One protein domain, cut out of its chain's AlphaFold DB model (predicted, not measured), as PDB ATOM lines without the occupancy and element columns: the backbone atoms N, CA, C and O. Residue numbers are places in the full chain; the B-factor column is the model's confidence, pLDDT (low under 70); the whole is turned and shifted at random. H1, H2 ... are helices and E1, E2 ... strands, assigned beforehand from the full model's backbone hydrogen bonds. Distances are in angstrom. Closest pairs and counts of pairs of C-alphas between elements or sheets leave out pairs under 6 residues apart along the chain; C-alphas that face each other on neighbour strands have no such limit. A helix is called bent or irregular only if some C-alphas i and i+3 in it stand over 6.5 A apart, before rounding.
ATOM      1  N   LEU A   7      85.743  99.530  83.526       73.00
ATOM      2  CA  LEU A   7      86.893 100.075  82.790       73.00
ATOM      3  C   LEU A   7      88.062  99.087  82.823       73.00
ATOM      4  O   LEU A   7      88.371  98.518  83.869       73.00
ATOM      5  N   VAL A   8      88.748  98.931  81.693       75.56
ATOM      6  CA  VAL A   8      89.955  98.110  81.559       75.56
ATOM      7  C   VAL A   8      91.126  98.964  81.075       75.56
ATOM      8  O   VAL A   8      90.982  99.838  80.218       75.56
ATOM      9  N   ARG A   9      92.313  98.709  81.631       79.44
ATOM     10  CA  ARG A   9      93.566  99.372  81.248       79.44
ATOM     11  C   ARG A   9      94.427  98.416  80.448       79.44
ATOM     12  O   ARG A   9      94.707  97.310  80.900       79.44
ATOM     13  N   ARG A  10      94.896  98.869  79.289       76.88
ATOM     14  CA  ARG A  10      95.839  98.146  78.439       76.88
ATOM     15  C   ARG A  10      97.129  98.940  78.338       76.88
ATOM     16  O   ARG A  10      97.139 100.043  77.804       76.88
ATOM     17  N   TYR A  11      98.215  98.379  78.847       76.81
ATOM     18  CA  TYR A  11      99.545  98.964  78.712       76.81
ATOM     19  C   TYR A  11     100.234  98.460  77.447       76.81
ATOM     20  O   TYR A  11      99.879  97.402  76.920       76.81
ATOM     21  N   ALA A  12     101.240  99.201  76.983       72.31
ATOM     22  CA  ALA A  12     102.180  98.687  75.999       72.31
ATOM     23  C   ALA A  12     102.779  97.382  76.539       72.31
ATOM     24  O   ALA A  12     103.259  97.313  77.674       72.31
ATOM     25  N   MET A  13     102.672  96.316  75.754       61.56
ATOM     26  CA  MET A  13     103.090  94.981  76.169       61.56
ATOM     27  C   MET A  13     104.571  94.958  76.534       61.56
ATOM     28  O   MET A  13     105.383  95.505  75.807       61.56
ATOM     29  N   GLY A  14     104.954  94.310  77.634       52.69
ATOM     30  CA  GLY A  14     106.351  94.315  78.088       52.69
ATOM     31  C   GLY A  14     106.811  95.614  78.736       52.69
ATOM     32  O   GLY A  14     108.003  95.782  78.964       52.69
ATOM     33  N   LEU A  15     105.887  96.512  79.089       58.06
ATOM     34  CA  LEU A  15     106.177  97.610  80.001       58.06
ATOM     35  C   LEU A  15     106.624  97.045  81.360       58.06
ATOM     36  O   LEU A  15     105.816  96.728  82.236       58.06
ATOM     37  N   VAL A  16     107.936  96.925  81.528       53.41
ATOM     38  CA  VAL A  16     108.578  96.569  82.786       53.41
ATOM     39  C   VAL A  16     108.974  97.867  83.478       53.41
ATOM     40  O   VAL A  16     109.692  98.701  82.926       53.41
ATOM     41  N   MET A  17     108.492  98.063  84.700       54.00
ATOM     42  CA  MET A  17     108.964  99.149  85.553       54.00
ATOM     43  C   MET A  17     109.942  98.595  86.574       54.00
ATOM     44  O   MET A  17     109.664  97.579  87.202       54.00
ATOM     45  N   GLU A  18     111.052  99.299  86.780       45.12
ATOM     46  CA  GLU A  18     112.119  98.888  87.704       45.12
ATOM     47  C   GLU A  18     111.637  98.784  89.166       45.12
ATOM     48  O   GLU A  18     112.242  98.091  89.973       45.12
ATOM     49  N   THR A  19     110.536  99.461  89.513       39.81
ATOM     50  CA  THR A  19     110.089  99.678  90.899       39.81
ATOM     51  C   THR A  19     108.706  99.108  91.233       39.81
ATOM     52  O   THR A  19     108.161  99.423  92.289       39.81
ATOM     53  N   VAL A  20     108.098  98.303  90.354       41.50
ATOM     54  CA  VAL A  20     106.726  97.783  90.526       41.50
ATOM     55  C   VAL A  20     106.621  96.358  89.963       41.50
ATOM     56  O   VAL A  20     107.256  96.087  88.939       41.50
ATOM     57  N   LEU A  36     107.855  94.653  74.848       64.69
ATOM     58  CA  LEU A  36     108.895  95.673  74.822       64.69
ATOM     59  C   LEU A  36     110.123  95.217  75.642       64.69
ATOM     60  O   LEU A  36     109.959  94.725  76.758       64.69
ATOM     61  N   PRO A  37     111.351  95.345  75.107       63.62
ATOM     62  CA  PRO A  37     112.563  94.803  75.734       63.62
ATOM     63  C   PRO A  37     113.102  95.621  76.920       63.62
ATOM     64  O   PRO A  37     113.997  95.153  77.623       63.62
ATOM     65  N   GLY A  38     112.626  96.851  77.121       64.81
ATOM     66  CA  GLY A  38     113.222  97.799  78.059       64.81
ATOM     67  C   GLY A  38     112.502  98.033  79.376       64.81
ATOM     68  O   GLY A  38     111.364  97.624  79.588       64.81
ATOM     69  N   ILE A  39     113.178  98.790  80.245       66.31
ATOM     70  CA  ILE A  39     112.685  99.187  81.565       66.31
ATOM     71  C   ILE A  39     112.481 100.704  81.611       66.31
ATOM     72  O   ILE A  39     113.363 101.469  81.214       66.31
ATOM     73  N   LEU A  40     111.333 101.134  82.133       69.88
ATOM     74  CA  LEU A  40     111.013 102.547  82.340       69.88
ATOM     75  C   LEU A  40     111.708 103.083  83.598       69.88
ATOM     76  O   LEU A  40     111.530 102.536  84.688       69.88
ATOM     77  N   VAL A  41     112.425 104.204  83.462       68.19
ATOM     78  CA  VAL A  41     113.076 104.891  84.590       68.19
ATOM     79  C   VAL A  41     112.331 106.178  84.919       68.19
ATOM     80  O   VAL A  41     112.157 107.056  84.077       68.19
ATOM     81  N   ARG A  42     111.907 106.328  86.170       68.12
ATOM     82  CA  ARG A  42     111.097 107.469  86.602       68.12
ATOM     83  C   ARG A  42     111.980 108.593  87.139       68.12
ATOM     84  O   ARG A  42     112.306 108.618  88.322       68.12
ATOM     85  N   HIS A  43     112.326 109.550  86.283       67.94
ATOM     86  CA  HIS A  43     113.018 110.774  86.694       67.94
ATOM     87  C   HIS A  43     112.257 112.020  86.269       67.94
ATOM     88  O   HIS A  43     111.751 112.102  85.148       67.94
ATOM     89  N   ARG A  44     112.217 113.007  87.171       76.56
ATOM     90  CA  ARG A  44     111.626 114.306  86.870       76.56
ATOM     91  C   ARG A  44     112.510 115.047  85.868       76.56
ATOM     92  O   ARG A  44     113.679 115.306  86.145       76.56
ATOM     93  N   ALA A  45     111.954 115.395  84.714       82.44
ATOM     94  CA  ALA A  45     112.646 116.165  83.695       82.44
ATOM     95  C   ALA A  45     112.546 117.673  83.981       82.44
ATOM     96  O   ALA A  45     111.467 118.166  84.325       82.44
ATOM     97  N   PRO A  46     113.628 118.442  83.764       83.06
ATOM     98  CA  PRO A  46     113.531 119.891  83.641       83.06
ATOM     99  C   PRO A  46     112.582 120.284  82.491       83.06
ATOM    100  O   PRO A  46     112.582 119.600  81.460       83.06
ATOM    101  N   PRO A  47     111.837 121.406  82.582       79.62
ATOM    102  CA  PRO A  47     110.819 121.757  81.585       79.62
ATOM    103  C   PRO A  47     111.318 121.834  80.139       79.62
ATOM    104  O   PRO A  47     110.641 121.395  79.214       79.62
ATOM    105  N   HIS A  48     112.547 122.310  79.947       84.19
ATOM    106  CA  HIS A  48     113.177 122.441  78.635       84.19
ATOM    107  C   HIS A  48     113.721 121.115  78.069       84.19
ATOM    108  O   HIS A  48     114.104 121.078  76.905       84.19
ATOM    109  N   ARG A  49     113.763 120.027  78.858       89.19
ATOM    110  CA  ARG A  49     114.309 118.715  78.451       89.19
ATOM    111  C   ARG A  49     113.259 117.620  78.292       89.19
ATOM    112  O   ARG A  49     113.631 116.478  78.036       89.19
ATOM    113  N   THR A  50     111.974 117.941  78.420       92.06
ATOM    114  CA  THR A  50     110.895 116.939  78.365       92.06
ATOM    115  C   THR A  50     110.956 116.087  77.094       92.06
ATOM    116  O   THR A  50     110.864 114.869  77.191       92.06
ATOM    117  N   GLY A  51     111.223 116.688  75.927       92.25
ATOM    118  CA  GLY A  51     111.343 115.959  74.655       92.25
ATOM    119  C   GLY A  51     112.511 114.976  74.623       92.25
ATOM    120  O   GLY A  51     112.349 113.835  74.196       92.25
ATOM    121  N   ALA A  52     113.670 115.386  75.144       92.44
ATOM    122  CA  ALA A  52     114.841 114.519  75.241       92.44
ATOM    123  C   ALA A  52     114.581 113.333  76.177       92.44
ATOM    124  O   ALA A  52     114.827 112.193  75.803       92.44
ATOM    125  N   VAL A  53     114.036 113.595  77.371       91.12
ATOM    126  CA  VAL A  53     113.769 112.549  78.369       91.12
ATOM    127  C   VAL A  53     112.715 111.570  77.864       91.12
ATOM    128  O   VAL A  53     112.907 110.364  77.967       91.12
ATOM    129  N   VAL A  54     111.625 112.059  77.273       92.19
ATOM    130  CA  VAL A  54     110.588 111.194  76.703       92.19
ATOM    131  C   VAL A  54     111.145 110.325  75.571       92.19
ATOM    132  O   VAL A  54     110.848 109.134  75.529       92.19
ATOM    133  N   LEU A  55     112.001 110.871  74.699       93.38
ATOM    134  CA  LEU A  55     112.639 110.078  73.649       93.38
ATOM    135  C   LEU A  55     113.621 109.043  74.220       93.38
ATOM    136  O   LEU A  55     113.648 107.916  73.743       93.38
ATOM    137  N   GLN A  56     114.372 109.374  75.275       91.25
ATOM    138  CA  GLN A  56     115.218 108.405  75.985       91.25
ATOM    139  C   GLN A  56     114.402 107.249  76.561       91.25
ATOM    140  O   GLN A  56     114.811 106.099  76.426       91.25
ATOM    141  N   GLN A  57     113.248 107.540  77.172       88.38
ATOM    142  CA  GLN A  57     112.342 106.507  77.681       88.38
ATOM    143  C   GLN A  57     111.782 105.653  76.546       88.38
ATOM    144  O   GLN A  57     111.758 104.434  76.663       88.38
ATOM    145  N   ALA A  58     111.377 106.271  75.434       90.38
ATOM    146  CA  ALA A  58     110.889 105.539  74.273       90.38
ATOM    147  C   ALA A  58     111.968 104.611  73.696       90.38
ATOM    148  O   ALA A  58     111.687 103.443  73.454       90.38
ATOM    149  N   VAL A  59     113.211 105.084  73.538       90.56
ATOM    150  CA  VAL A  59     114.327 104.242  73.076       90.56
ATOM    151  C   VAL A  59     114.592 103.107  74.053       90.56
ATOM    152  O   VAL A  59     114.616 101.954  73.634       90.56
ATOM    153  N   ALA A  60     114.696 103.414  75.347       87.19
ATOM    154  CA  ALA A  60     114.897 102.405  76.374       87.19
ATOM    155  C   ALA A  60     113.819 101.329  76.302       87.19
ATOM    156  O   ALA A  60     114.167 100.164  76.193       87.19
ATOM    157  N   LEU A  61     112.538 101.703  76.275       84.62
ATOM    158  CA  LEU A  61     111.420 100.766  76.191       84.62
ATOM    159  C   LEU A  61     111.439  99.930  74.908       84.62
ATOM    160  O   LEU A  61     111.273  98.718  74.981       84.62
ATOM    161  N   LEU A  62     111.653 100.556  73.750       86.31
ATOM    162  CA  LEU A  62     111.550  99.896  72.447       86.31
ATOM    163  C   LEU A  62     112.751  99.003  72.109       86.31
ATOM    164  O   LEU A  62     112.587  98.042  71.358       86.31
ATOM    165  N   THR A  63     113.946  99.304  72.628       85.50
ATOM    166  CA  THR A  63     115.191  98.605  72.252       85.50
ATOM    167  C   THR A  63     115.955  97.997  73.427       85.50
ATOM    168  O   THR A  63     116.878  97.216  73.211       85.50
ATOM    169  N   GLY A  64     115.610  98.349  74.667       83.50
ATOM    170  CA  GLY A  64     116.376  98.003  75.866       83.50
ATOM    171  C   GLY A  64     117.626  98.868  76.067       83.50
ATOM    172  O   GLY A  64     118.297  98.746  77.090       83.50
ATOM    173  N   GLN A  65     117.952  99.761  75.125       85.56
ATOM    174  CA  GLN A  65     119.179 100.553  75.161       85.56
ATOM    175  C   GLN A  65     118.965 101.914  75.819       85.56
ATOM    176  O   GLN A  65     117.988 102.615  75.565       85.56
ATOM    177  N   ARG A  66     119.937 102.343  76.625       86.06
ATOM    178  CA  ARG A  66     119.971 103.700  77.179       86.06
ATOM    179  C   ARG A  66     120.871 104.571  76.312       86.06
ATOM    180  O   ARG A  66     122.037 104.249  76.112       86.06
ATOM    181  N   VAL A  67     120.328 105.680  75.819       89.06
ATOM    182  CA  VAL A  67     121.036 106.616  74.934       89.06
ATOM    183  C   VAL A  67     120.999 108.037  75.488       89.06
ATOM    184  O   VAL A  67     120.075 108.427  76.208       89.06
ATOM    185  N   ALA A  68     121.997 108.843  75.140       88.56
ATOM    186  CA  ALA A  68     121.954 110.280  75.374       88.56
ATOM    187  C   ALA A  68     121.163 110.959  74.245       88.56
ATOM    188  O   ALA A  68     121.417 110.702  73.071       88.56
ATOM    189  N   VAL A  69     120.221 111.835  74.596       87.62
ATOM    190  CA  VAL A  69     119.457 112.625  73.619       87.62
ATOM    191  C   VAL A  69     119.721 114.114  73.861       87.62
ATOM    192  O   VAL A  69     119.575 114.576  75.003       87.62
ATOM    193  N   PRO A  70     120.110 114.881  72.822       87.06
ATOM    194  CA  PRO A  70     120.243 116.330  72.913       87.06
ATOM    195  C   PRO A  70     118.942 116.994  73.361       87.06
ATOM    196  O   PRO A  70     117.849 116.491  73.121       87.06
ATOM    197  N   THR A  71     119.041 118.157  73.998       87.00
ATOM    198  CA  THR A  71     117.851 118.919  74.384       87.00
ATOM    199  C   THR A  71     117.094 119.382  73.139       87.00
ATOM    200  O   THR A  71     117.610 120.168  72.348       87.00
ATOM    201  N   VAL A  72     115.854 118.917  72.987       82.19
ATOM    202  CA  VAL A  72     114.964 119.276  71.880       82.19
ATOM    203  C   VAL A  72     113.550 119.534  72.380       82.19
ATOM    204  O   VAL A  72     113.004 118.774  73.176       82.19
ATOM    205  N   THR A  73     112.957 120.624  71.895       78.81
ATOM    206  CA  THR A  73     111.602 121.058  72.269       78.81
ATOM    207  C   THR A  73     110.624 121.008  71.098       78.81
ATOM    208  O   THR A  73     109.432 120.795  71.305       78.81
ATOM    209  N   ARG A  74     111.108 121.166  69.859       89.00
ATOM    210  CA  ARG A  74     110.277 121.210  68.646       89.00
ATOM    211  C   ARG A  74     109.999 119.813  68.093       89.00
ATOM    212  O   ARG A  74     110.909 118.990  68.019       89.00
ATOM    213  N   ALA A  75     108.784 119.607  67.584       92.56
ATOM    214  CA  ALA A  75     108.334 118.333  67.015       92.56
ATOM    215  C   ALA A  75     109.238 117.804  65.893       92.56
ATOM    216  O   ALA A  75     109.642 116.648  65.934       92.56
ATOM    217  N   ALA A  76     109.657 118.661  64.955       93.62
ATOM    218  CA  ALA A  76     110.573 118.264  63.883       93.62
ATOM    219  C   ALA A  76     111.939 117.770  64.402       93.62
ATOM    220  O   ALA A  76     112.531 116.857  63.828       93.62
ATOM    221  N   GLY A  77     112.439 118.358  65.496       93.06
ATOM    222  CA  GLY A  77     113.693 117.937  66.122       93.06
ATOM    223  C   GLY A  77     113.557 116.582  66.810       93.06
ATOM    224  O   GLY A  77     114.387 115.700  66.601       93.06
ATOM    225  N   VAL A  78     112.476 116.391  67.574       94.38
ATOM    226  CA  VAL A  78     112.185 115.104  68.222       94.38
ATOM    227  C   VAL A  78     111.969 114.005  67.177       94.38
ATOM    228  O   VAL A  78     112.540 112.929  67.324       94.38
ATOM    229  N   LEU A  79     111.244 114.284  66.085       96.06
ATOM    230  CA  LEU A  79     111.047 113.338  64.981       96.06
ATOM    231  C   LEU A  79     112.380 112.910  64.361       96.06
ATOM    232  O   LEU A  79     112.629 111.717  64.214       96.06
ATOM    233  N   ARG A  80     113.250 113.872  64.030       95.50
ATOM    234  CA  ARG A  80     114.565 113.589  63.444       95.50
ATOM    235  C   ARG A  80     115.386 112.663  64.340       95.50
ATOM    236  O   ARG A  80     115.954 111.691  63.854       95.50
ATOM    237  N   HIS A  81     115.437 112.945  65.642       95.81
ATOM    238  CA  HIS A  81     116.167 112.088  66.574       95.81
ATOM    239  C   HIS A  81     115.508 110.721  66.748       95.81
ATOM    240  O   HIS A  81     116.221 109.729  66.843       95.81
ATOM    241  N   ALA A  82     114.175 110.637  66.737       94.62
ATOM    242  CA  ALA A  82     113.481 109.356  66.768       94.62
ATOM    243  C   ALA A  82     113.845 108.492  65.551       94.62
ATOM    244  O   ALA A  82     114.202 107.333  65.721       94.62
ATOM    245  N   GLN A  83     113.856 109.067  64.345       95.12
ATOM    246  CA  GLN A  83     114.250 108.366  63.116       95.12
ATOM    247  C   GLN A  83     115.710 107.887  63.147       95.12
ATOM    248  O   GLN A  83     116.016 106.815  62.637       95.12
ATOM    249  N   GLN A  84     116.610 108.662  63.758       93.94
ATOM    250  CA  GLN A  84     118.026 108.299  63.891       93.94
ATOM    251  C   GLN A  84     118.265 107.202  64.935       93.94
ATOM    252  O   GLN A  84     119.075 106.308  64.713       93.94
ATOM    253  N   LEU A  85     117.591 107.285  66.083       93.94
ATOM    254  CA  LEU A  85     117.814 106.390  67.225       93.94
ATOM    255  C   LEU A  85     117.013 105.088  67.130       93.94
ATOM    256  O   LEU A  85     117.347 104.116  67.801       93.94
ATOM    257  N   LEU A  86     115.953 105.066  66.320       92.19
ATOM    258  CA  LEU A  86     115.053 103.926  66.163       92.19
ATOM    259  C   LEU A  86     114.922 103.515  64.687       92.19
ATOM    260  O   LEU A  86     113.813 103.518  64.155       92.19
ATOM    261  N   PRO A  87     116.013 103.114  64.007       88.69
ATOM    262  CA  PRO A  87     115.976 102.777  62.579       88.69
ATOM    263  C   PRO A  87     115.070 101.575  62.245       88.69
ATOM    264  O   PRO A  87     114.620 101.440  61.113       88.69
ATOM    265  N   GLY A  88     114.776 100.708  63.224       88.00
ATOM    266  CA  GLY A  88     113.827  99.594  63.089       88.00
ATOM    267  C   GLY A  88     112.356  99.971  63.309       88.00
ATOM    268  O   GLY A  88     111.489  99.097  63.270       88.00
ATOM    269  N   PHE A  89     112.062 101.246  63.571       91.00
ATOM    270  CA  PHE A  89     110.717 101.760  63.799       91.00
ATOM    271  C   PHE A  89     110.393 102.849  62.783       91.00
ATOM    272  O   PHE A  89     111.238 103.656  62.400       91.00
ATOM    273  N   HIS A  90     109.133 102.902  62.367       93.81
ATOM    274  CA  HIS A  90     108.638 104.026  61.599       93.81
ATOM    275  C   HIS A  90     108.148 105.116  62.555       93.81
ATOM    276  O   HIS A  90     107.193 104.913  63.310       93.81
ATOM    277  N   ALA A  91     108.828 106.263  62.521       95.25
ATOM    278  CA  ALA A  91     108.462 107.456  63.270       95.25
ATOM    279  C   ALA A  91     107.733 108.457  62.364       95.25
ATOM    280  O   ALA A  91     108.279 108.878  61.338       95.25
ATOM    281  N   GLN A  92     106.534 108.869  62.773       95.62
ATOM    282  CA  GLN A  92     105.685 109.804  62.036       95.62
ATOM    283  C   GLN A  92     105.210 110.939  62.945       95.62
ATOM    284  O   GLN A  92     104.748 110.700  64.059       95.62
ATOM    285  N   LEU A  93     105.293 112.177  62.449       96.38
ATOM    286  CA  LEU A  93     104.664 113.333  63.085       96.38
ATOM    287  C   LEU A  93     103.188 113.398  62.696       96.38
ATOM    288  O   LEU A  93     102.847 113.425  61.515       96.38
ATOM    289  N   VAL A  94     102.336 113.472  63.707       95.62
ATOM    290  CA  VAL A  94     100.894 113.657  63.593       95.62
ATOM    291  C   VAL A  94     100.564 115.004  64.229       95.62
ATOM    292  O   VAL A  94     100.920 115.260  65.379       95.62
ATOM    293  N   TRP A  95      99.945 115.907  63.475       92.75
ATOM    294  CA  TRP A  95      99.498 117.197  64.012       92.75
ATOM    295  C   TRP A  95      98.250 117.022  64.877       92.75
ATOM    296  O   TRP A  95      97.764 115.908  65.037       92.75
ATOM    297  N   GLU A  96      97.742 118.102  65.464       90.81
ATOM    298  CA  GLU A  96      96.492 118.084  66.229       90.81
ATOM    299  C   GLU A  96      95.388 117.274  65.524       90.81
ATOM    300  O   GLU A  96      95.158 117.432  64.327       90.81
ATOM    301  N   GLN A  97      94.749 116.377  66.277       89.75
ATOM    302  CA  GLN A  97      93.700 115.471  65.808       89.75
ATOM    303  C   GLN A  97      92.411 115.696  66.602       89.75
ATOM    304  O   GLN A  97      92.445 116.228  67.720       89.75
ATOM    305  N   ALA A  98      91.286 115.217  66.068       92.62
ATOM    306  CA  ALA A  98      90.094 115.022  66.882       92.62
ATOM    307  C   ALA A  98      90.370 113.980  67.989       92.62
ATOM    308  O   ALA A  98      91.231 113.106  67.820       92.62
ATOM    309  N   PRO A  99      89.660 114.026  69.133       93.44
ATOM    310  CA  PRO A  99      89.973 113.139  70.246       93.44
ATOM    311  C   PRO A  99      89.782 111.658  69.926       93.44
ATOM    312  O   PRO A  99      90.599 110.843  70.348       93.44
ATOM    313  N   SER A 100      88.749 111.318  69.149       92.81
ATOM    314  CA  SER A 100      88.494 109.955  68.669       92.81
ATOM    315  C   SER A 100      89.665 109.403  67.862       92.81
ATOM    316  O   SER A 100      90.080 108.267  68.078       92.81
ATOM    317  N   ASP A 101      90.233 110.225  66.983       94.56
ATOM    318  CA  ASP A 101      91.292 109.811  66.065       94.56
ATOM    319  C   ASP A 101      92.610 109.623  66.816       94.56
ATOM    320  O   ASP A 101      93.319 108.640  66.599       94.56
ATOM    321  N   LEU A 102      92.917 110.514  67.771       95.25
ATOM    322  CA  LEU A 102      94.092 110.354  68.628       95.25
ATOM    323  C   LEU A 102      93.972 109.122  69.538       95.25
ATOM    324  O   LEU A 102      94.958 108.406  69.723       95.25
ATOM    325  N   LEU A 103      92.784 108.866  70.095       94.81
ATOM    326  CA  LEU A 103      92.508 107.672  70.898       94.81
ATOM    327  C   LEU A 103      92.680 106.393  70.070       94.81
ATOM    328  O   LEU A 103      93.356 105.472  70.527       94.81
ATOM    329  N   ALA A 104      92.130 106.353  68.853       92.50
ATOM    330  CA  ALA A 104      92.264 105.221  67.938       92.50
ATOM    331  C   ALA A 104      93.726 104.988  67.523       92.50
ATOM    332  O   ALA A 104      94.215 103.862  67.607       92.50
ATOM    333  N   LEU A 105      94.451 106.056  67.163       94.06
ATOM    334  CA  LEU A 105      95.881 105.999  66.856       94.06
ATOM    335  C   LEU A 105      96.674 105.408  68.027       94.06
ATOM    336  O   LEU A 105      97.482 104.502  67.841       94.06
ATOM    337  N   CYS A 106      96.458 105.913  69.244       92.56
ATOM    338  CA  CYS A 106      97.186 105.447  70.420       92.56
ATOM    339  C   CYS A 106      96.838 104.000  70.778       92.56
ATOM    340  O   CYS A 106      97.730 103.247  71.165       92.56
ATOM    341  N   HIS A 107      95.570 103.603  70.640       89.50
ATOM    342  CA  HIS A 107      95.127 102.226  70.861       89.50
ATOM    343  C   HIS A 107      95.827 101.256  69.904       89.50
ATOM    344  O   HIS A 107      96.452 100.303  70.373       89.50
ATOM    345  N   ASP A 108      95.826 101.551  68.599       87.50
ATOM    346  CA  ASP A 108      96.500 100.732  67.584       87.50
ATOM    347  C   ASP A 108      98.021 100.678  67.813       87.50
ATOM    348  O   ASP A 108      98.616  99.598  67.798       87.50
ATOM    349  N   MET A 109      98.657 101.815  68.124       88.00
ATOM    350  CA  MET A 109     100.094 101.861  68.420       88.00
ATOM    351  C   MET A 109     100.462 101.010  69.635       88.00
ATOM    352  O   MET A 109     101.368 100.182  69.546       88.00
ATOM    353  N   VAL A 110      99.747 101.169  70.751       83.38
ATOM    354  CA  VAL A 110      99.973 100.381  71.974       83.38
ATOM    355  C   VAL A 110      99.754  98.892  71.706       83.38
ATOM    356  O   VAL A 110     100.535  98.062  72.175       83.38
ATOM    357  N   HIS A 111      98.726  98.544  70.927       80.00
ATOM    358  CA  HIS A 111      98.422  97.163  70.558       80.00
ATOM    359  C   HIS A 111      99.550  96.520  69.737       80.00
ATOM    360  O   HIS A 111      99.955  95.395  70.024       80.00
ATOM    361  N   ARG A 112     100.114  97.246  68.764       80.88
ATOM    362  CA  ARG A 112     101.192  96.749  67.891       80.88
ATOM    363  C   ARG A 112     102.572  96.705  68.553       80.88
ATOM    364  O   ARG A 112     103.529  96.292  67.907       80.88
ATOM    365  N   GLY A 113     102.712  97.131  69.811       78.62
ATOM    366  CA  GLY A 113     104.018  97.256  70.470       78.62
ATOM    367  C   GLY A 113     104.806  98.493  70.020       78.62
ATOM    368  O   GLY A 113     106.035  98.492  70.024       78.62
ATOM    369  N   GLY A 114     104.095  99.531  69.582       87.69
ATOM    370  CA  GLY A 114     104.609 100.877  69.367       87.69
ATOM    371  C   GLY A 114     104.402 101.785  70.583       87.69
ATOM    372  O   GLY A 114     103.864 101.377  71.613       87.69
ATOM    373  N   LEU A 115     104.823 103.043  70.455       92.19
ATOM    374  CA  LEU A 115     104.649 104.091  71.468       92.19
ATOM    375  C   LEU A 115     104.240 105.409  70.808       92.19
ATOM    376  O   LEU A 115     104.511 105.637  69.630       92.19
ATOM    377  N   VAL A 116     103.628 106.305  71.581       95.94
ATOM    378  CA  VAL A 116     103.271 107.650  71.113       95.94
ATOM    379  C   VAL A 116     103.829 108.696  72.069       95.94
ATOM    380  O   VAL A 116     103.648 108.605  73.280       95.94
ATOM    381  N   LEU A 117     104.506 109.704  71.529       96.44
ATOM    382  CA  LEU A 117     104.980 110.868  72.273       96.44
ATOM    383  C   LEU A 117     104.024 112.028  71.997       96.44
ATOM    384  O   LEU A 117     103.810 112.353  70.836       96.44
ATOM    385  N   LEU A 118     103.475 112.673  73.023       96.81
ATOM    386  CA  LEU A 118     102.535 113.789  72.877       96.81
ATOM    387  C   LEU A 118     103.190 115.106  73.268       96.81
ATOM    388  O   LEU A 118     103.799 115.194  74.332       96.81
ATOM    389  N   LEU A 119     103.001 116.143  72.456       95.81
ATOM    390  CA  LEU A 119     103.305 117.519  72.826       95.81
ATOM    391  C   LEU A 119     102.052 118.176  73.412       95.81
ATOM    392  O   LEU A 119     101.097 118.473  72.695       95.81
ATOM    393  N   TRP A 120     102.077 118.406  74.718       94.50
ATOM    394  CA  TRP A 120     100.974 118.937  75.510       94.50
ATOM    395  C   TRP A 120     101.167 120.404  75.863       94.50
ATOM    396  O   TRP A 120     102.258 120.806  76.267       94.50
ATOM    397  N   GLN A 121     100.085 121.177  75.803       92.94
ATOM    398  CA  GLN A 121     100.020 122.544  76.305       92.94
ATOM    399  C   GLN A 121      98.878 122.669  77.316       92.94
ATOM    400  O   GLN A 121      97.711 122.536  76.947       92.94
ATOM    401  N   SER A 122      99.204 122.982  78.572       91.12
ATOM    402  CA  SER A 122      98.185 123.292  79.579       91.12
ATOM    403  C   SER A 122      97.525 124.638  79.284       91.12
ATOM    404  O   SER A 122      98.181 125.589  78.847       91.12
ATOM    405  N   ILE A 123      96.233 124.729  79.564       89.25
ATOM    406  CA  ILE A 123      95.445 125.956  79.519       89.25
ATOM    407  C   ILE A 123      95.455 126.544  80.929       89.25
ATOM    408  O   ILE A 123      95.071 125.885  81.891       89.25
ATOM    409  N   ALA A 124      95.900 127.792  81.072       81.75
ATOM    410  CA  ALA A 124      95.898 128.443  82.375       81.75
ATOM    411  C   ALA A 124      94.469 128.572  82.926       81.75
ATOM    412  O   ALA A 124      93.563 129.051  82.239       81.75
ATOM    413  N   ARG A 125      94.289 128.200  84.197       74.06
ATOM    414  CA  ARG A 125      93.072 128.515  84.947       74.06
ATOM    415  C   ARG A 125      92.959 130.022  85.134       74.06
ATOM    416  O   ARG A 125      93.854 130.655  85.692       74.06
ATOM    417  N   GLU A 126      91.833 130.577  84.709       69.69
ATOM    418  CA  GLU A 126      91.441 131.938  85.058       69.69
ATOM    419  C   GLU A 126      90.677 131.883  86.380       69.69
ATOM    420  O   GLU A 126      89.574 131.350  86.455       69.69
ATOM    421  N   LEU A 127      91.299 132.383  87.445       66.12
ATOM    422  CA  LEU A 127      90.665 132.554  88.748       66.12
ATOM    423  C   LEU A 127      90.410 134.048  88.943       66.12
ATOM    424  O   LEU A 127      91.351 134.845  88.893       66.12
ATOM    425  N   ARG A 128      89.143 134.439  89.142       65.31
ATOM    426  CA  ARG A 128      88.782 135.846  89.377       65.31
ATOM    427  C   ARG A 128      89.566 136.389  90.578       65.31
ATOM    428  O   ARG A 128      89.603 135.757  91.627       65.31
ATOM    429  N   GLY A 129      90.188 137.556  90.409       63.44
ATOM    430  CA  GLY A 129      90.962 138.228  91.460       63.44
ATOM    431  C   GLY A 129      92.408 137.743  91.638       63.44
ATOM    432  O   GLY A 129      93.122 138.308  92.461       63.44
ATOM    433  N   VAL A 130      92.873 136.749  90.870       69.50
ATOM    434  CA  VAL A 130      94.268 136.279  90.910       69.50
ATOM    435  C   VAL A 130      95.033 136.811  89.691       69.50
ATOM    436  O   VAL A 130      94.512 136.727  88.574       69.50
ATOM    437  N   PRO A 131      96.273 137.322  89.849       67.50
ATOM    438  CA  PRO A 131      97.109 137.695  88.714       67.50
ATOM    439  C   PRO A 131      97.248 136.528  87.738       67.50
ATOM    440  O   PRO A 131      97.547 135.398  88.139       67.50
ATOM    441  N   ARG A 132      97.038 136.801  86.447       66.69
ATOM    442  CA  ARG A 132      97.132 135.792  85.391       66.69
ATOM    443  C   ARG A 132      98.531 135.177  85.410       66.69
ATOM    444  O   ARG A 132      99.511 135.843  85.084       66.69
ATOM    445  N   ARG A 133      98.630 133.902  85.793       67.38
ATOM    446  CA  ARG A 133      99.894 133.167  85.695       67.38
ATOM    447  C   ARG A 133     100.201 132.893  84.220       67.38
ATOM    448  O   ARG A 133      99.274 132.568  83.472       67.38
ATOM    449  N   PRO A 134     101.468 133.005  83.788       69.25
ATOM    450  CA  PRO A 134     101.847 132.574  82.452       69.25
ATOM    451  C   PRO A 134     101.535 131.083  82.297       69.25
ATOM    452  O   PRO A 134     101.755 130.298  83.224       69.25
ATOM    453  N   CYS A 135     101.005 130.695  81.135       71.62
ATOM    454  CA  CYS A 135     100.818 129.284  80.817       71.62
ATOM    455  C   CYS A 135     102.177 128.572  80.900       71.62
ATOM    456  O   CYS A 135     103.174 129.123  80.420       71.62
ATOM    457  N   PRO A 136     102.245 127.361  81.481       80.81
ATOM    458  CA  PRO A 136     103.476 126.591  81.444       80.81
ATOM    459  C   PRO A 136     103.860 126.312  79.982       80.81
ATOM    460  O   PRO A 136     102.975 126.198  79.127       80.81
ATOM    461  N   PRO A 137     105.163 126.222  79.671       87.00
ATOM    462  CA  PRO A 137     105.607 125.928  78.316       87.00
ATOM    463  C   PRO A 137     105.105 124.545  77.865       87.00
ATOM    464  O   PRO A 137     104.920 123.665  78.715       87.00
ATOM    465  N   PRO A 138     104.943 124.319  76.546       91.69
ATOM    466  CA  PRO A 138     104.616 123.002  76.024       91.69
ATOM    467  C   PRO A 138     105.592 121.935  76.522       91.69
ATOM    468  O   PRO A 138     106.805 122.162  76.573       91.69
ATOM    469  N   GLN A 139     105.070 120.756  76.844       92.56
ATOM    470  CA  GLN A 139     105.856 119.639  77.351       92.56
ATOM    471  C   GLN A 139     105.599 118.361  76.569       92.56
ATOM    472  O   GLN A 139     104.474 118.075  76.166       92.56
ATOM    473  N   TRP A 140     106.651 117.567  76.397       94.81
ATOM    474  CA  TRP A 140     106.524 116.224  75.854       94.81
ATOM    475  C   TRP A 140     106.144 115.230  76.950       94.81
ATOM    476  O   TRP A 140     106.713 115.242  78.046       94.81
ATOM    477  N   MET A 141     105.215 114.340  76.624       94.69
ATOM    478  CA  MET A 141     104.761 113.238  77.469       94.69
ATOM    479  C   MET A 141     104.770 111.934  76.669       94.69
ATOM    480  O   MET A 141     104.743 111.963  75.440       94.69
ATOM    481  N   LEU A 142     104.796 110.792  77.353       93.88
ATOM    482  CA  LEU A 142     104.789 109.477  76.714       93.88
ATOM    483  C   LEU A 142     103.464 108.760  76.979       93.88
ATOM    484  O   LEU A 142     103.071 108.607  78.133       93.88
ATOM    485  N   VAL A 143     102.802 108.280  75.931       93.44
ATOM    486  CA  VAL A 143     101.670 107.353  76.042       93.44
ATOM    487  C   VAL A 143     102.226 105.952  76.254       93.44
ATOM    488  O   VAL A 143     102.967 105.437  75.420       93.44
ATOM    489  N   VAL A 144     101.865 105.340  77.377       87.06
ATOM    490  CA  VAL A 144     102.321 103.997  77.780       87.06
ATOM    491  C   VAL A 144     101.177 102.984  77.830       87.06
ATOM    492  O   VAL A 144     101.391 101.812  78.135       87.06
ATOM    493  N   GLY A 145      99.955 103.427  77.547       87.69
ATOM    494  CA  GLY A 145      98.771 102.588  77.517       87.69
ATOM    495  C   GLY A 145      97.504 103.374  77.216       87.69
ATOM    496  O   GLY A 145      97.528 104.593  77.037       87.69
ATOM    497  N   VAL A 146      96.389 102.660  77.206       88.69
ATOM    498  CA  VAL A 146      95.044 103.186  76.996       88.69
ATOM    499  C   VAL A 146      94.091 102.620  78.043       88.69
ATOM    500  O   VAL A 146      94.267 101.505  78.535       88.69
ATOM    501  N   GLU A 147      93.079 103.398  78.390       87.88
ATOM    502  CA  GLU A 147      91.954 102.985  79.223       87.88
ATOM    503  C   GLU A 147      90.700 102.973  78.354       87.88
ATOM    504  O   GLU A 147      90.527 103.854  77.513       87.88
ATOM    505  N   GLY A 148      89.838 101.979  78.527       84.31
ATOM    506  CA  GLY A 148      88.630 101.841  77.726       84.31
ATOM    507  C   GLY A 148      87.554 101.011  78.411       84.31
ATOM    508  O   GLY A 148      87.801 100.437  79.476       84.31
ATOM    509  N   PRO A 149      86.349 100.962  77.825       76.56
ATOM    510  CA  PRO A 149      85.266 100.150  78.350       76.56
ATOM    511  C   PRO A 149      85.645  98.669  78.329       76.56
ATOM    512  O   PRO A 149      86.243  98.162  77.378       76.56
ATOM    513  N   TRP A 150      85.273  97.973  79.394       72.12
ATOM    514  CA  TRP A 150      85.343  96.525  79.472       72.12
ATOM    515  C   TRP A 150      84.222  95.904  78.632       72.12
ATOM    516  O   TRP A 150      83.067  96.336  78.684       72.12
ATOM    517  N   SER A 151      84.556  94.887  77.839       60.50
ATOM    518  CA  SER A 151      83.583  94.029  77.161       60.50
ATOM    519  C   SER A 151      84.094  92.584  77.176       60.50
ATOM    520  O   SER A 151      85.258  92.364  76.826       60.50
ATOM    521  N   PRO A 152      83.272  91.604  77.592       58.62
ATOM    522  CA  PRO A 152      83.670  90.202  77.581       58.62
ATOM    523  C   PRO A 152      83.870  89.725  76.140       58.62
ATOM    524  O   PRO A 152      83.056  90.032  75.263       58.62
ATOM    525  N   VAL A 153      84.939  88.965  75.889       58.16
ATOM    526  CA  VAL A 153      85.101  88.261  74.613       58.16
ATOM    527  C   VAL A 153      84.005  87.193  74.530       58.16
ATOM    528  O   VAL A 153      83.724  86.484  75.496       58.16
ATOM    529  N   GLY A 154      83.319  87.124  73.386       52.75
ATOM    530  CA  GLY A 154      82.132  86.283  73.174       52.75
ATOM    531  C   GLY A 154      82.375  84.767  73.207       52.75
ATOM    532  O   GLY A 154      81.478  84.018  72.836       52.75
ATOM    533  N   ASP A 155      83.558  84.317  73.625       56.72
ATOM    534  CA  ASP A 155      83.968  82.913  73.693       56.72
ATOM    535  C   ASP A 155      83.831  82.298  75.099       56.72
ATOM    536  O   ASP A 155      84.093  81.111  75.277       56.72
ATOM    537  N   GLY A 156      83.405  83.074  76.102       49.47
ATOM    538  CA  GLY A 156      83.217  82.570  77.466       49.47
ATOM    539  C   GLY A 156      84.523  82.266  78.211       49.47
ATOM    540  O   GLY A 156      84.469  81.693  79.296       49.47
ATOM    541  N   SER A 157      85.678  82.680  77.674       52.41
ATOM    542  CA  SER A 157      87.004  82.466  78.275       52.41
ATOM    543  C   SER A 157      87.280  83.332  79.513       52.41
ATOM    544  O   SER A 157      88.274  83.132  80.202       52.41
ATOM    545  N   GLY A 158      86.426  84.322  79.801       50.41
ATOM    546  CA  GLY A 158      86.672  85.313  80.853       50.41
ATOM    547  C   GLY A 158      87.744  86.349  80.489       50.41
ATOM    548  O   GLY A 158      87.951  87.295  81.250       50.41
ATOM    549  N   ASN A 159      88.374  86.230  79.315       49.25
ATOM    550  CA  ASN A 159      89.301  87.232  78.816       49.25
ATOM    551  C   ASN A 159      88.550  88.485  78.375       49.25
ATOM    552  O   ASN A 159      87.534  88.438  77.676       49.25
ATOM    553  N   ALA A 160      89.056  89.633  78.814       56.47
ATOM    554  CA  ALA A 160      88.486  90.934  78.523       56.47
ATOM    555  C   ALA A 160      89.414  91.719  77.603       56.47
ATOM    556  O   ALA A 160      90.586  91.928  77.920       56.47
ATOM    557  N   VAL A 161      88.874  92.209  76.488       59.62
ATOM    558  CA  VAL A 161      89.630  93.027  75.538       59.62
ATOM    559  C   VAL A 161      89.136  94.465  75.610       59.62
ATOM    560  O   VAL A 161      87.939  94.741  75.596       59.62
ATOM    561  N   CYS A 162      90.083  95.399  75.673       66.12
ATOM    562  CA  CYS A 162      89.812  96.817  75.469       66.12
ATOM    563  C   CYS A 162      89.489  97.037  73.981       66.12
ATOM    564  O   CYS A 162      90.409  97.108  73.160       66.12
ATOM    565  N   THR A 163      88.202  97.086  73.627       68.12
ATOM    566  CA  THR A 163      87.718  97.192  72.233       68.12
ATOM    567  C   THR A 163      87.886  98.590  71.634       68.12
ATOM    568  O   THR A 163      87.836  98.749  70.419       68.12
ATOM    569  N   GLY A 164      88.141  99.597  72.470       75.12
ATOM    570  CA  GLY A 164      88.461 100.961  72.065       75.12
ATOM    571  C   GLY A 164      88.998 101.766  73.245       75.12
ATOM    572  O   GLY A 164      88.850 101.358  74.393       75.12
ATOM    573  N   ALA A 165      89.635 102.904  72.977       84.88
ATOM    574  CA  ALA A 165      90.170 103.771  74.023       84.88
ATOM    575  C   ALA A 165      89.190 104.904  74.361       84.88
ATOM    576  O   ALA A 165      88.696 105.592  73.473       84.88
ATOM    577  N   ALA A 166      88.947 105.112  75.652       88.25
ATOM    578  CA  ALA A 166      88.246 106.263  76.222       88.25
ATOM    579  C   ALA A 166      89.214 107.244  76.916       88.25
ATOM    580  O   ALA A 166      88.874 108.405  77.138       88.25
ATOM    581  N   GLY A 167      90.431 106.791  77.232       91.62
ATOM    582  CA  GLY A 167      91.484 107.606  77.824       91.62
ATOM    583  C   GLY A 167      92.884 107.099  77.489       91.62
ATOM    584  O   GLY A 167      93.084 105.949  77.096       91.62
ATOM    585  N   LEU A 168      93.870 107.973  77.657       93.44
ATOM    586  CA  LEU A 168      95.286 107.686  77.447       93.44
ATOM    587  C   LEU A 168      96.002 107.598  78.792       93.44
ATOM    588  O   LEU A 168      95.863 108.484  79.636       93.44
ATOM    589  N   LEU A 169      96.804 106.553  78.979       90.56
ATOM    590  CA  LEU A 169      97.654 106.382  80.152       90.56
ATOM    591  C   LEU A 169      99.018 106.996  79.848       90.56
ATOM    592  O   LEU A 169      99.741 106.537  78.962       90.56
ATOM    593  N   ILE A 170      99.354 108.057  80.575       90.94
ATOM    594  CA  ILE A 170     100.484 108.932  80.287       90.94
ATOM    595  C   ILE A 170     101.562 108.816  81.361       90.94
ATOM    596  O   ILE A 170     101.297 108.887  82.563       90.94
ATOM    597  N   LEU A 171     102.806 108.714  80.906       89.00
ATOM    598  CA  LEU A 171     103.981 109.067  81.681       89.00
ATOM    599  C   LEU A 171     104.352 110.524  81.380       89.00
ATOM    600  O   LEU A 171     104.955 110.852  80.353       89.00
ATOM    601  N   ASN A 172     104.004 111.405  82.308       88.75
ATOM    602  CA  ASN A 172     104.437 112.788  82.311       88.75
ATOM    603  C   ASN A 172     105.742 112.910  83.099       88.75
ATOM    604  O   ASN A 172     105.789 112.650  84.301       88.75
ATOM    605  N   THR A 173     106.800 113.342  82.420       83.44
ATOM    606  CA  THR A 173     108.139 113.463  83.008       83.44
ATOM    607  C   THR A 173     108.257 114.595  84.029       83.44
ATOM    608  O   THR A 173     109.247 114.653  84.745       83.44
ATOM    609  N   GLN A 174     107.276 115.491  84.144       83.94
ATOM    610  CA  GLN A 174     107.270 116.558  85.148       83.94
ATOM    611  C   GLN A 174     106.499 116.205  86.424       83.94
ATOM    612  O   GLN A 174     106.645 116.908  87.426       83.94
ATOM    613  N   VAL A 175     105.700 115.135  86.401       78.44
ATOM    614  CA  VAL A 175     104.881 114.692  87.536       78.44
ATOM    615  C   VAL A 175     105.615 113.598  88.297       78.44
ATOM    616  O   VAL A 175     106.236 112.717  87.700       78.44
ATOM    617  N   HIS A 176     105.543 113.646  89.627       70.31
ATOM    618  CA  HIS A 176     106.157 112.616  90.451       70.31
ATOM    619  C   HIS A 176     105.566 111.234  90.124       70.31
ATOM    620  O   HIS A 176     104.365 111.097  89.880       70.31
ATOM    621  N   PRO A 177     106.406 110.195  90.055       65.00
ATOM    622  CA  PRO A 177     105.931 108.853  89.778       65.00
ATOM    623  C   PRO A 177     105.108 108.316  90.958       65.00
ATOM    624  O   PRO A 177     105.652 108.087  92.034       65.00
ATOM    625  N   GLY A 178     103.812 108.065  90.750       62.44
ATOM    626  CA  GLY A 178     102.978 107.378  91.742       62.44
ATOM    627  C   GLY A 178     103.432 105.927  91.942       62.44
ATOM    628  O   GLY A 178     103.788 105.249  90.973       62.44
ATOM    629  N   TRP A 179     103.457 105.434  93.181       55.38
ATOM    630  CA  TRP A 179     103.830 104.044  93.482       55.38
ATOM    631  C   TRP A 179     102.884 103.042  92.796       55.38
ATOM    632  O   TRP A 179     101.681 103.266  92.716       55.38
ATOM    633  N   GLY A 180     103.431 101.937  92.283       58.53
ATOM    634  CA  GLY A 180     102.627 100.788  91.851       58.53
ATOM    635  C   GLY A 180     101.977 100.835  90.456       58.53
ATOM    636  O   GLY A 180     101.319  99.867  90.090       58.53
ATOM    637  N   LEU A 181     102.130 101.903  89.655       64.00
ATOM    638  CA  LEU A 181     101.368 102.068  88.395       64.00
ATOM    639  C   LEU A 181     102.220 102.371  87.155       64.00
ATOM    640  O   LEU A 181     103.181 103.116  87.228       64.00
ATOM    641  N   GLY A 182     101.855 101.845  85.980       68.94
ATOM    642  CA  GLY A 182     102.585 102.045  84.706       68.94
ATOM    643  C   GLY A 182     102.692 103.492  84.213       68.94
ATOM    644  O   GLY A 182     103.510 103.791  83.353       68.94
ATOM    645  N   HIS A 183     101.863 104.380  84.756       81.62
ATOM    646  CA  HIS A 183     101.624 105.748  84.307       81.62
ATOM    647  C   HIS A 183     101.461 106.670  85.529       81.62
ATOM    648  O   HIS A 183     101.325 106.183  86.652       81.62
ATOM    649  N   ASN A 184     101.475 107.992  85.340       83.62
ATOM    650  CA  ASN A 184     101.238 108.970  86.416       83.62
ATOM    651  C   ASN A 184     100.157 110.014  86.084       83.62
ATOM    652  O   ASN A 184      99.775 110.800  86.955       83.62
ATOM    653  N   GLN A 185      99.634 109.993  84.857       88.06
ATOM    654  CA  GLN A 185      98.496 110.795  84.432       88.06
ATOM    655  C   GLN A 185      97.563 109.998  83.516       88.06
ATOM    656  O   GLN A 185      98.002 109.114  82.784       88.06
ATOM    657  N   CYS A 186      96.280 110.343  83.536       90.06
ATOM    658  CA  CYS A 186      95.280 109.884  82.584       90.06
ATOM    659  C   CYS A 186      94.750 111.090  81.801       90.06
ATOM    660  O   CYS A 186      94.349 112.086  82.406       90.06
ATOM    661  N   LEU A 187      94.771 111.008  80.473       93.31
ATOM    662  CA  LEU A 187      94.206 112.022  79.586       93.31
ATOM    663  C   LEU A 187      92.876 111.523  79.037       93.31
ATOM    664  O   LEU A 187      92.835 110.484  78.384       93.31
ATOM    665  N   VAL A 188      91.810 112.285  79.257       92.38
ATOM    666  CA  VAL A 188      90.473 111.988  78.729       92.38
ATOM    667  C   VAL A 188      89.957 113.161  77.896       92.38
ATOM    668  O   VAL A 188      90.214 114.316  78.263       92.38
ATOM    669  N   PRO A 189      89.252 112.909  76.780       91.06
ATOM    670  CA  PRO A 189      88.580 113.968  76.040       91.06
ATOM    671  C   PRO A 189      87.498 114.629  76.891       91.06
ATOM    672  O   PRO A 189      86.748 113.947  77.592       91.06
ATOM    673  N   GLY A 190      87.357 115.949  76.782       78.94
ATOM    674  CA  GLY A 190      86.262 116.648  77.448       78.94
ATOM    675  C   GLY A 190      86.397 116.738  78.979       78.94
ATOM    676  O   GLY A 190      87.400 116.348  79.578       78.94
ATOM    677  N   ALA A 191      85.343 117.264  79.609       63.16
ATOM    678  CA  ALA A 191      85.179 117.543  81.046       63.16
ATOM    679  C   ALA A 191      85.821 118.845  81.567       63.16
ATOM    680  O   ALA A 191      86.878 118.839  82.187       63.16
ATOM    681  N   TYR A 192      85.122 119.970  81.396       69.19
ATOM    682  CA  TYR A 192      85.554 121.267  81.938       69.19
ATOM    683  C   TYR A 192      84.391 122.252  82.190       69.19
ATOM    684  O   TYR A 192      84.517 123.432  81.865       69.19
ATOM    685  N   PRO A 193      83.259 121.835  82.804       62.62
ATOM    686  CA  PRO A 193      82.134 122.753  83.024       62.62
ATOM    687  C   PRO A 193      82.509 123.961  83.900       62.62
ATOM    688  O   PRO A 193      81.910 125.021  83.777       62.62
ATOM    689  N   PHE A 194      83.533 123.826  84.749       74.62
ATOM    690  CA  PHE A 194      83.969 124.867  85.684       74.62
ATOM    691  C   PHE A 194      85.256 125.593  85.258       74.62
ATOM    692  O   PHE A 194      85.849 126.307  86.063       74.62
ATOM    693  N   HIS A 195      85.738 125.396  84.024       81.62
ATOM    694  CA  HIS A 195      86.985 125.998  83.542       81.62
ATOM    695  C   HIS A 195      86.720 126.909  82.336       81.62
ATOM    696  O   HIS A 195      86.910 126.507  81.192       81.62
ATOM    697  N   GLU A 196      86.347 128.168  82.588       84.75
ATOM    698  CA  GLU A 196      85.929 129.138  81.555       84.75
ATOM    699  C   GLU A 196      86.915 129.240  80.374       84.75
ATOM    700  O   GLU A 196      86.513 129.176  79.215       84.75
ATOM    701  N   ALA A 197      88.224 129.314  80.641       85.69
ATOM    702  CA  ALA A 197      89.225 129.371  79.572       85.69
ATOM    703  C   ALA A 197      89.284 128.097  78.708       85.69
ATOM    704  O   ALA A 197      89.540 128.185  77.511       85.69
ATOM    705  N   ALA A 198      89.023 126.925  79.290       87.50
ATOM    706  CA  ALA A 198      88.988 125.664  78.559       87.50
ATOM    707  C   ALA A 198      87.719 125.565  77.706       87.50
ATOM    708  O   ALA A 198      87.800 125.106  76.574       87.50
ATOM    709  N   VAL A 199      86.583 126.075  78.203       87.38
ATOM    710  CA  VAL A 199      85.340 126.195  77.423       87.38
ATOM    711  C   VAL A 199      85.569 127.044  76.171       87.38
ATOM    712  O   VAL A 199      85.233 126.602  75.082       87.38
ATOM    713  N   ARG A 200      86.231 128.202  76.296       87.50
ATOM    714  CA  ARG A 200      86.544 129.056  75.135       87.50
ATOM    715  C   ARG A 200      87.509 128.395  74.152       87.50
ATOM    716  O   ARG A 200      87.336 128.505  72.949       87.50
ATOM    717  N   VAL A 201      88.535 127.691  74.638       88.31
ATOM    718  CA  VAL A 201      89.446 126.946  73.745       88.31
ATOM    719  C   VAL A 201      88.708 125.807  73.031       88.31
ATOM    720  O   VAL A 201      89.005 125.538  71.867       88.31
ATOM    721  N   ALA A 202      87.731 125.181  73.693       88.19
ATOM    722  CA  ALA A 202      86.934 124.096  73.132       88.19
ATOM    723  C   ALA A 202      86.048 124.519  71.946       88.19
ATOM    724  O   ALA A 202      85.605 123.652  71.200       88.19
ATOM    725  N   GLU A 203      85.828 125.821  71.730       88.25
ATOM    726  CA  GLU A 203      85.126 126.338  70.544       88.25
ATOM    727  C   GLU A 203      85.917 126.104  69.249       88.25
ATOM    728  O   GLU A 203      85.329 125.942  68.183       88.25
ATOM    729  N   CYS A 204      87.250 126.062  69.337       88.81
ATOM    730  CA  CYS A 204      88.128 125.996  68.166       88.81
ATOM    731  C   CYS A 204      89.040 124.766  68.152       88.81
ATOM    732  O   CYS A 204      89.639 124.465  67.120       88.81
ATOM    733  N   ARG A 205      89.236 124.101  69.297       91.31
ATOM    734  CA  ARG A 205      90.254 123.059  69.473       91.31
ATOM    735  C   ARG A 205      89.780 121.933  70.376       91.31
ATOM    736  O   ARG A 205      88.929 122.107  71.241       91.31
ATOM    737  N   SER A 206      90.418 120.778  70.228       91.50
ATOM    738  CA  SER A 206      90.142 119.605  71.057       91.50
ATOM    739  C   SER A 206      90.787 119.747  72.432       91.50
ATOM    740  O   SER A 206      92.010 119.651  72.564       91.50
ATOM    741  N   VAL A 207      89.969 119.958  73.466       92.38
ATOM    742  CA  VAL A 207      90.438 120.077  74.852       92.38
ATOM    743  C   VAL A 207      90.376 118.734  75.572       92.38
ATOM    744  O   VAL A 207      89.438 117.944  75.441       92.38
ATOM    745  N   TRP A 208      91.406 118.507  76.369       93.75
ATOM    746  CA  TRP A 208      91.641 117.304  77.138       93.75
ATOM    747  C   TRP A 208      91.767 117.646  78.614       93.75
ATOM    748  O   TRP A 208      92.311 118.686  78.991       93.75
ATOM    749  N   SER A 209      91.327 116.714  79.443       91.38
ATOM    750  CA  SER A 209      91.538 116.738  80.882       91.38
ATOM    751  C   SER A 209      92.678 115.798  81.241       91.38
ATOM    752  O   SER A 209      92.599 114.606  80.953       91.38
ATOM    753  N   ALA A 210      93.713 116.314  81.900       90.94
ATOM    754  CA  ALA A 210      94.806 115.528  82.454       90.94
ATOM    755  C   ALA A 210      94.591 115.341  83.960       90.94
ATOM    756  O   ALA A 210      94.694 116.289  84.741       90.94
ATOM    757  N   ARG A 211      94.289 114.111  84.373       87.62
ATOM    758  CA  ARG A 211      94.098 113.727  85.776       87.62
ATOM    759  C   ARG A 211      95.348 113.032  86.292       87.62
ATOM    760  O   ARG A 211      95.753 112.019  85.727       87.62
ATOM    761  N   THR A 212      95.975 113.551  87.344       81.12
ATOM    762  CA  THR A 212      97.025 112.805  88.051       81.12
ATOM    763  C   THR A 212      96.395 111.712  88.908       81.12
ATOM    764  O   THR A 212      95.222 111.779  89.272       81.12
ATOM    765  N   LEU A 213      97.199 110.715  89.279       70.31
ATOM    766  CA  LEU A 213      96.786 109.665  90.216       70.31
ATOM    767  C   LEU A 213      96.389 110.204  91.600       70.31
ATOM    768  O   LEU A 213      95.586 109.593  92.291       70.31
ATOM    769  N   GLU A 214      96.933 111.357  91.980       70.06
ATOM    770  CA  GLU A 214      96.625 112.059  93.232       70.06
ATOM    771  C   GLU A 214      95.313 112.863  93.152       70.06
ATOM    772  O   GLU A 214      94.948 113.547  94.102       70.06
ATOM    773  N   GLY A 215      94.605 112.814  92.017       71.25
ATOM    774  CA  GLY A 215      93.348 113.533  91.807       71.25
ATOM    775  C   GLY A 215      93.511 114.977  91.327       71.25
ATOM    776  O   GLY A 215      92.507 115.674  91.168       71.25
ATOM    777  N   ASN A 216      94.735 115.439  91.036       73.50
ATOM    778  CA  ASN A 216      94.929 116.762  90.442       73.50
ATOM    779  C   ASN A 216      94.373 116.773  89.017       73.50
ATOM    780  O   ASN A 216      94.628 115.855  88.239       73.50
ATOM    781  N   LEU A 217      93.652 117.836  88.670       81.81
ATOM    782  CA  LEU A 217      93.033 118.016  87.362       81.81
ATOM    783  C   LEU A 217      93.619 119.250  86.672       81.81
ATOM    784  O   LEU A 217      93.460 120.370  87.161       81.81
ATOM    785  N   ASP A 218      94.247 119.031  85.523       87.62
ATOM    786  CA  ASP A 218      94.686 120.064  84.584       87.62
ATOM    787  C   ASP A 218      93.884 119.961  83.276       87.62
ATOM    788  O   ASP A 218      93.366 118.897  82.934       87.62
ATOM    789  N   CYS A 219      93.756 121.066  82.549       89.88
ATOM    790  CA  CYS A 219      93.109 121.119  81.238       89.88
ATOM    791  C   CYS A 219      94.132 121.558  80.198       89.88
ATOM    792  O   CYS A 219      94.967 122.420  80.464       89.88
ATOM    793  N   GLY A 220      94.065 121.006  78.995       92.44
ATOM    794  CA  GLY A 220      95.015 121.361  77.954       92.44
ATOM    795  C   GLY A 220      94.647 120.837  76.586       92.44
ATOM    796  O   GLY A 220      93.563 120.308  76.361       92.44
ATOM    797  N   ILE A 221      95.573 121.026  75.660       93.69
ATOM    798  CA  ILE A 221      95.444 120.629  74.263       93.69
ATOM    799  C   ILE A 221      96.671 119.830  73.844       93.69
ATOM    800  O   ILE A 221      97.793 120.080  74.300       93.69
ATOM    801  N   VAL A 222      96.456 118.886  72.934       95.25
ATOM    802  CA  VAL A 222      97.534 118.168  72.255       95.25
ATOM    803  C   VAL A 222      97.888 118.948  70.993       95.25
ATOM    804  O   VAL A 222      97.062 119.104  70.099       95.25
ATOM    805  N   LEU A 223      99.113 119.468  70.929       94.81
ATOM    806  CA  LEU A 223      99.598 120.248  69.785       94.81
ATOM    807  C   LEU A 223     100.053 119.347  68.631       94.81
ATOM    808  O   LEU A 223      99.884 119.676  67.460       94.81
ATOM    809  N   SER A 224     100.697 118.231  68.972       95.44
ATOM    810  CA  SER A 224     101.188 117.231  68.023       95.44
ATOM    811  C   SER A 224     101.523 115.934  68.752       95.44
ATOM    812  O   SER A 224     101.644 115.915  69.980       95.44
ATOM    813  N   ALA A 225     101.713 114.867  67.991       96.88
ATOM    814  CA  ALA A 225     102.161 113.573  68.459       96.88
ATOM    815  C   ALA A 225     103.258 113.018  67.540       96.88
ATOM    816  O   ALA A 225     103.278 113.299  66.344       96.88
ATOM    817  N   ILE A 226     104.159 112.204  68.079       97.19
ATOM    818  CA  ILE A 226     105.065 111.370  67.290       97.19
ATOM    819  C   ILE A 226     104.681 109.923  67.547       97.19
ATOM    820  O   ILE A 226     104.858 109.425  68.660       97.19
ATOM    821  N   ALA A 227     104.141 109.271  66.524       96.19
ATOM    822  CA  ALA A 227     103.823 107.854  66.555       96.19
ATOM    823  C   ALA A 227     105.067 107.049  66.168       96.19
ATOM    824  O   ALA A 227     105.692 107.322  65.142       96.19
ATOM    825  N   LEU A 228     105.427 106.077  67.002       94.25
ATOM    826  CA  LEU A 228     106.525 105.140  66.791       94.25
ATOM    827  C   LEU A 228     105.922 103.752  66.609       94.25
ATOM    828  O   LEU A 228     105.529 103.111  67.580       94.25
ATOM    829  N   SER A 229     105.850 103.292  65.366       90.81
ATOM    830  CA  SER A 229     105.345 101.957  65.036       90.81
ATOM    831  C   SER A 229     106.506 101.015  64.727       90.81
ATOM    832  O   SER A 229     107.505 101.458  64.151       90.81
ATOM    833  N   PRO A 230     106.431  99.723  65.090       85.19
ATOM    834  CA  PRO A 230     107.409  98.755  64.613       85.19
ATOM    835  C   PRO A 230     107.462  98.785  63.084       85.19
ATOM    836  O   PRO A 230     106.419  98.770  62.425       85.19
ATOM    837  N   GLY A 231     108.664  98.840  62.508       78.62
ATOM    838  CA  GLY A 231     108.815  98.688  61.066       78.62
ATOM    839  C   GLY A 231     108.273  97.329  60.619       78.62
ATOM    840  O   GLY A 231     108.256  96.376  61.406       78.62
TER     841      GLY A 231
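AT A GLANCE: This is residues 7 to 20 and 36 to 231 of the 237 residues of an uncharacterized protein of Acidovorax delafieldii (UniProt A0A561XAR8). A closed barrel of six antiparallel strands, E3 to E8, forms the core, and E1 and E2 widen its wall by pairing onto E4 and E8. Helices H1 and H2 cover one side of the barrel from outside, H3 crosses its strands with the sheet curled round it, H4 packs on E7 and E8, and two long loops reach far out from the body. The 210 printed residues hold four named helices and eight named strands, in the order E1 H1 H2 E2 H3 E3 E4 E5 E6 H4 E7 E8, a mixed class of helices and strands. The whole is compact, with a radius of gyration of the C-alphas of 17.0 A and spans of 52 by 47 by 32 A.

HOW THE PARTS SIT: Round the barrel run E3, residues 115 to 122, E4, 139 to 149, E5, 167 to 172, E6, 185 to 189, E7, 207 to 212, and E8, 217 to 230, and back to E3. E3 to E6 form a meander, each strand the antiparallel neighbour of the one before, through three hairpins; E7 and E8 form another hairpin. Within hydrogen-bond range are N 118 and O 141 at 2.8 A between E3 and E4, N 171 and O 142 at 2.8 A between E4 and E5, N 168 and O 187 at 2.8 A between E5 and E6, and N 186 and O 211 at 2.8 A between E6 and E7. N 208 and O 220, at 2.8 A, are within hydrogen-bond range between E7 and E8, and so are N 119 and O 224, at 2.8 A, between E8 and E3, the neighbour pair with which the ring is closed. E4 bends by 63 degrees at residue 144, and its residues 145 to 149 pair with antiparallel E1, residues 7 to 11, with N 8 and O 148 at 2.8 A. E8 bends by 81 degrees at residue 220, and its residues 224 to 230 pair with antiparallel E2, residues 89 to 95, with N 92 and O 227 at 3.0 A. The four helices are on the barrel, outside it. H1, residues 47 to 63, runs along the strands over E3 and E4 at a height of 8.4 A; its closest C-alphas to E4 are those of Gly 51 and Trp 140, 5.0 A. H2, residues 75 to 85, touches H1 at a shallow tilt of 31 degrees, the same way, with the C-alphas of Gly 51 and Val 78 closest at 6.5 A. H2 runs slantwise over E8, at 34 degrees on the local plane. H3, residues 99 to 111, runs across E4 at 74 degrees on the local plane, closest at the C-alphas of Val 110 and Gly 145, 6.1 A. H4, residues 196 to 202, runs along E8, closest at the C-alphas of Ala 198 and Cys 219, 6.7 A. H3 is apart from the other three helices. Every O i to N i+4 pair is within hydrogen-bond range in H2, H3 and H4, and 11 of 13 are in H1.

IN THESE COORDINATES: E1 begins at C-alpha 7, (86.893, 100.075, 82.790). E8, the longest strand, measures 33.1 A from first to last C-alpha and ends at C-alpha 230, (107.409, 98.755, 64.613); E4 measures 28.4 A, E3 21.8 A and E2 19.1 A. H1, the longest helix, measures 25.3 A from C-alpha 47 at (110.819, 121.757, 81.585); it is irregular, with C-alphas 48 and 51 7.8 A apart. H3 measures 18.1 A and H2 15.2 A.

THE WHOLE: The C-alphas of Gly 129 and Asp 155, the two farthest apart, are 58.5 A from each other; they lie in the long links E3 to E4 and E4 to E5. The links H1 to H2 and E5 to E6 are long too. Residues 21 to 35 are not printed, and C-alphas 20 and 36 are 16.0 A apart across this cut. The mean pLDDT of the printed part is 81.8; 47 residues are under 70, among them 13 to 20, 36 to 43, 126 to 134 and 151 to 163.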